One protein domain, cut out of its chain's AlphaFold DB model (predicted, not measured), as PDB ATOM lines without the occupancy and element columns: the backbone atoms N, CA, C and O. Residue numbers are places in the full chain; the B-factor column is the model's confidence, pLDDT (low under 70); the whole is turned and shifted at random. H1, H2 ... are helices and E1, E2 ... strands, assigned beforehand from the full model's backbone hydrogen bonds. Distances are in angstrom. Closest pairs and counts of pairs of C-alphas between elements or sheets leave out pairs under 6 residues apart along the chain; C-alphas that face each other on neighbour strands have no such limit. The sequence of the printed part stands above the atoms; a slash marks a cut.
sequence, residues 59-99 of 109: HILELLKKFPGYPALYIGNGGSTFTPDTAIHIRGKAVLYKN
ATOM      1  N   HIS A  59     231.736 203.706 227.887       88.56
ATOM      2  CA  HIS A  59     231.457 202.549 227.042       88.56
ATOM      3  C   HIS A  59     230.088 201.944 227.378       88.56
ATOM      4  O   HIS A  59     229.287 201.645 226.487       88.56
ATOM      5  N   ILE A  60     229.768 201.841 228.672       89.50
ATOM      6  CA  ILE A  60     228.447 201.378 229.110       89.50
ATOM      7  C   ILE A  60     227.359 202.383 228.710       89.50
ATOM      8  O   ILE A  60     226.290 201.982 228.254       89.50
ATOM      9  N   LEU A  61     227.614 203.689 228.826       89.38
ATOM     10  CA  LEU A  61     226.660 204.725 228.417       89.38
ATOM     11  C   LEU A  61     226.373 204.701 226.910       89.38
ATOM     12  O   LEU A  61     225.212 204.829 226.513       89.38
ATOM     13  N   GLU A  62     227.391 204.506 226.068       91.00
ATOM     14  CA  GLU A  62     227.216 204.337 224.620       91.00
ATOM     15  C   GLU A  62     226.315 203.145 224.299       91.00
ATOM     16  O   GLU A  62     225.426 203.244 223.448       91.00
ATOM     17  N   LEU A  63     226.496 202.049 225.027       90.12
ATOM     18  CA  LEU A  63     225.710 200.837 224.873       90.12
ATOM     19  C   LEU A  63     224.258 201.038 225.328       90.12
ATOM     20  O   LEU A  63     223.323 200.747 224.583       90.12
ATOM     21  N   LEU A  64     224.049 201.644 226.497       90.00
ATOM     22  CA  LEU A  64     222.724 202.003 227.012       90.00
ATOM     23  C   LEU A  64     221.975 202.962 226.064       90.00
ATOM     24  O   LEU A  64     220.761 202.834 225.873       90.00
ATOM     25  N   LYS A  65     222.696 203.874 225.398       90.62
ATOM     26  CA  LYS A  65     222.142 204.795 224.393       90.62
ATOM     27  C   LYS A  65     221.620 204.079 223.143       90.62
ATOM     28  O   LYS A  65     220.666 204.568 222.535       90.62
ATOM     29  N   LYS A  66     222.207 202.940 222.752       90.50
ATOM     30  CA  LYS A  66     221.724 202.119 221.620       90.50
ATOM     31  C   LYS A  66     220.385 201.441 221.915       90.50
ATOM     32  O   LYS A  66     219.640 201.156 220.983       90.50
ATOM     33  N   PHE A  67     220.053 201.250 223.192       88.62
ATOM     34  CA  PHE A  67     218.862 200.526 223.634       88.62
ATOM     35  C   PHE A  67     217.882 201.400 224.439       88.62
ATOM     36  O   PHE A  67     217.556 201.081 225.585       88.62
ATOM     37  N   PRO A  68     217.328 202.477 223.855       89.56
ATOM     38  CA  PRO A  68     216.426 203.385 224.565       89.56
ATOM     39  C   PRO A  68     215.079 202.747 224.941       89.56
ATOM     40  O   PRO A  68     214.314 203.354 225.676       89.56
ATOM     41  N   GLY A  69     214.760 201.549 224.441       89.00
ATOM     42  CA  GLY A  69     213.520 200.831 224.757       89.00
ATOM     43  C   GLY A  69     213.555 200.030 226.061       89.00
ATOM     44  O   GLY A  69     212.524 199.488 226.449       89.00
ATOM     45  N   TYR A  70     214.703 199.959 226.742       89.50
ATOM     46  CA  TYR A  70     214.854 199.177 227.969       89.50
ATOM     47  C   TYR A  70     215.228 200.066 229.163       89.50
ATOM     48  O   TYR A  70     216.185 200.836 229.052       89.50
ATOM     49  N   PRO A  71     214.515 199.959 230.304       89.69
ATOM     50  CA  PRO A  71     214.780 200.765 231.501       89.69
ATOM     51  C   PRO A  71     216.067 200.365 232.229       89.69
ATOM     52  O   PRO A  71     216.710 201.209 232.845       89.69
ATOM     53  N   ALA A  72     216.458 199.096 232.139       90.19
ATOM     54  CA  ALA A  72     217.696 198.569 232.691       90.19
ATOM     55  C   ALA A  72     218.195 197.414 231.817       90.19
ATOM     56  O   ALA A  72     217.388 196.694 231.222       90.19
ATOM     57  N   LEU A  73     219.513 197.246 231.735       91.50
ATOM     58  CA  LEU A  73     220.165 196.209 230.938       91.50
ATOM     59  C   LEU A  73     221.316 195.579 231.711       91.50
ATOM     60  O   LEU A  73     222.055 196.257 232.422       91.50
ATOM     61  N   TYR A  74     221.464 194.269 231.562       92.12
ATOM     62  CA  TYR A  74     222.606 193.528 232.073       92.12
ATOM     63  C   TYR A  74     223.785 193.708 231.127       92.12
ATOM     64  O   TYR A  74     223.655 193.430 229.940       92.12
ATOM     65  N   ILE A  75     224.932 194.130 231.649       91.50
ATOM     66  CA  ILE A  75     226.142 194.351 230.863       91.50
ATOM     67  C   ILE A  75     227.245 193.419 231.362       91.50
ATOM     68  O   ILE A  75     227.545 193.364 232.559       91.50
ATOM     69  N   GLY A  76     227.804 192.632 230.445       89.44
ATOM     70  CA  GLY A  76     228.933 191.742 230.703       89.44
ATOM     71  C   GLY A  76     230.282 192.460 230.602       89.44
ATOM     72  O   GLY A  76     230.383 193.558 230.064       89.44
ATOM     73  N   ASN A  77     231.351 191.794 231.048       83.19
ATOM     74  CA  ASN A  77     232.720 192.335 231.083       83.19
ATOM     75  C   ASN A  77     233.351 192.603 229.691       83.19
ATOM     76  O   ASN A  77     234.507 192.999 229.612       83.19
ATOM     77  N   GLY A  78     232.617 192.356 228.600       80.12
ATOM     78  CA  GLY A  78     233.058 192.546 227.213       80.12
ATOM     79  C   GLY A  78     232.063 193.323 226.349       80.12
ATOM     80  O   GLY A  78     232.063 193.155 225.136       80.12
ATOM     81  N   GLY A  79     231.163 194.103 226.959       78.69
ATOM     82  CA  GLY A  79     230.168 194.887 226.216       78.69
ATOM     83  C   GLY A  79     228.969 194.079 225.702       78.69
ATOM     84  O   GLY A  79     228.133 194.609 224.976       78.69
ATOM     85  N   SER A  80     228.833 192.806 226.089       87.56
ATOM     86  CA  SER A  80     227.605 192.039 225.850       87.56
ATOM     87  C   SER A  80     226.451 192.640 226.648       87.56
ATOM     88  O   SER A  80     226.598 192.890 227.847       87.56
ATOM     89  N   THR A  81     225.303 192.836 226.000       90.50
ATOM     90  CA  THR A  81     224.066 193.281 226.654       90.50
ATOM     91  C   THR A  81     223.051 192.167 226.724       90.50
ATOM     92  O   THR A  81     222.863 191.422 225.767       90.50
ATOM     93  N   PHE A  82     222.355 192.092 227.851       90.44
ATOM     94  CA  PHE A  82     221.242 191.182 228.049       90.44
ATOM     95  C   PHE A  82     220.051 191.941 228.623       90.44
ATOM     96  O   PHE A  82     220.192 192.890 229.404       90.44
ATOM     97  N   THR A  83     218.856 191.514 228.241       90.06
ATOM     98  CA  THR A  83     217.618 192.034 228.817       90.06
ATOM     99  C   THR A  83     217.444 191.504 230.243       90.06
ATOM    100  O   THR A  83     217.973 190.442 230.580       90.06
ATOM    101  N   PRO A  84     216.685 192.198 231.107       86.38
ATOM    102  CA  PRO A  84     216.428 191.721 232.464       86.38
ATOM    103  C   PRO A  84     215.656 190.390 232.515       86.38
ATOM    104  O   PRO A  84     215.753 189.678 233.510       86.38
ATOM    105  N   ASP A  85     214.944 190.051 231.437       86.19
ATOM    106  CA  ASP A  85     214.225 188.785 231.247       86.19
ATOM    107  C   ASP A  85     215.161 187.602 230.928       86.19
ATOM    108  O   ASP A  85     214.801 186.438 231.089       86.19
ATOM    109  N   THR A  86     216.406 187.885 230.526       87.19
ATOM    110  CA  THR A  86     217.381 186.850 230.177       87.19
ATOM    111  C   THR A  86     217.743 185.997 231.398       87.19
ATOM    112  O   THR A  86     218.142 186.508 232.455       87.19
ATOM    113  N   ALA A  87     217.659 184.674 231.232       84.88
ATOM    114  CA  ALA A  87     217.951 183.706 232.281       84.88
ATOM    115  C   ALA A  87     219.390 183.826 232.818       84.88
ATOM    116  O   ALA A  87     220.340 184.148 232.099       84.88
ATOM    117  N   ILE A  88     219.564 183.514 234.109       83.19
ATOM    118  CA  ILE A  88     220.838 183.694 234.827       83.19
ATOM    119  C   ILE A  88     221.981 182.900 234.176       83.19
ATOM    120  O   ILE A  88     223.107 183.388 234.118       83.19
ATOM    121  N   HIS A  89     221.692 181.701 233.665       85.12
ATOM    122  CA  HIS A  89     222.690 180.849 233.018       85.12
ATOM    123  C   HIS A  89     223.206 181.425 231.688       85.12
ATOM    124  O   HIS A  89     224.344 181.146 231.337       85.12
ATOM    125  N   ILE A  90     222.421 182.259 230.987       86.56
ATOM    126  CA  ILE A  90     222.859 182.956 229.763       86.56
ATOM    127  C   ILE A  90     223.641 184.222 230.116       86.56
ATOM    128  O   ILE A  90     224.719 184.459 229.578       86.56
ATOM    129  N   ARG A  91     223.137 185.039 231.055       86.31
ATOM    130  CA  ARG A  91     223.814 186.303 231.413       86.31
ATOM    131  C   ARG A  91     225.137 186.087 232.152       86.31
ATOM    132  O   ARG A  91     225.958 186.999 232.234       86.31
ATOM    133  N   GLY A  92     225.309 184.926 232.785       85.75
ATOM    134  CA  GLY A  92     226.467 184.604 233.607       85.75
ATOM    135  C   GLY A  92     226.689 185.630 234.723       85.75
ATOM    136  O   GLY A  92     225.893 185.740 235.657       85.75
ATOM    137  N   LYS A  93     227.790 186.383 234.622       86.81
ATOM    138  CA  LYS A  93     228.239 187.381 235.613       86.81
ATOM    139  C   LYS A  93     227.904 188.831 235.230       86.81
ATOM    140  O   LYS A  93     228.545 189.748 235.733       86.81
ATOM    141  N   ALA A  94     226.955 189.049 234.321       89.50
ATOM    142  CA  ALA A  94     226.572 190.396 233.909       89.50
ATOM    143  C   ALA A  94     225.976 191.220 235.066       89.50
ATOM    144  O   ALA A  94     225.245 190.696 235.913       89.50
ATOM    145  N   VAL A  95     226.260 192.523 235.067       89.19
ATOM    146  CA  VAL A  95     225.787 193.486 236.074       89.19
ATOM    147  C   VAL A  95     224.623 194.287 235.500       89.19
ATOM    148  O   VAL A  95     224.694 194.750 234.367       89.19
ATOM    149  N   LEU A  96     223.541 194.440 236.263       91.19
ATOM    150  CA  LEU A  96     222.376 195.212 235.831       91.19
ATOM    151  C   LEU A  96     222.623 196.705 236.027       91.19
ATOM    152  O   LEU A  96     222.757 197.172 237.160       91.19
ATOM    153  N   TYR A  97     222.606 197.449 234.929       91.25
ATOM    154  CA  TYR A  97     222.714 198.898 234.929       91.25
ATOM    155  C   TYR A  97     221.393 199.555 234.556       91.25
ATOM    156  O   TYR A  97     220.692 199.112 233.642       91.25
ATOM    157  N   LYS A  98     221.073 200.645 235.253       91.69
ATOM    158  CA  LYS A  98     219.928 201.494 234.925       91.69
ATOM    159  C   LYS A  98     220.234 202.301 233.667       91.69
ATOM    160  O   LYS A  98     221.289 202.922 233.573       91.69
ATOM    161  N   ASN A  99     219.301 202.329 232.721       91.62
ATOM    162  CA  ASN A  99     219.450 203.077 231.481       91.62
ATOM    163  C   ASN A  99     218.898 204.511 231.620       91.62
ATOM    164  O   ASN A  99     217.677 204.688 231.651       91.62
TER     165      ASN A  99
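This is residues 59 to 99 of the 109 residues of an uncharacterized protein of Clostridiales bacterium (UniProt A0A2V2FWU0). A short two-stranded antiparallel sheet, E1 and E2, forms the middle of this small model, with helix H1 toward one end of the longest axis and the one-turn helix H2 at the other. Between E1 and H2 a long loop, residues 76 to 87, folds back so that residues 81 to 82 pair with residues 74 to 75 of E1. The printed part has 41 residues, in the order H1, E1, H2, E2; the class is mixed, helices and strands, with under half of the residues in named elements. The whole is compact, with a radius of gyration of the C-alphas of 9.3 A and spans of 25 by 19 by 12 A.

Find C-alpha 59 at (231.457, 202.549, 227.042); from there H1 runs 11.1 A to residue 66. E1, residues 72 to 75, covers 9.6 A, starting at (217.696, 198.569, 232.691). H2 holds residues 88 to 91. E2, residues 95 to 98, runs 10.0 A to C-alpha 98 at (219.928, 201.494, 234.925).

Look first at E1 and E2, antiparallel at 148 degrees, where N 73 and O 97 are 2.9 A apart and N 75 and O 95 2.8 A, within hydrogen-bond range. The closest C-alphas of H1 and E1 are those of Leu 64 and Leu 73, 7.5 A apart. H1 and E2 are near each other, with 5 pairs of C-alphas within 10 A. The closest C-alphas of E1 and H2 are those of Tyr 74 and Arg 91, 7.4 A apart. H1 and H2 are apart. In H1 every O i to N i+4 pair is within hydrogen-bond range; H2 is too short for one.

The C-alphas farthest apart, of Lys 65 and His 89, are 25.5 A apart. The printed part has no cut. The link from E1 to H2 is long; the other two are tight. Mean pLDDT of the printed part is 88.4, and no printed residue is under 70.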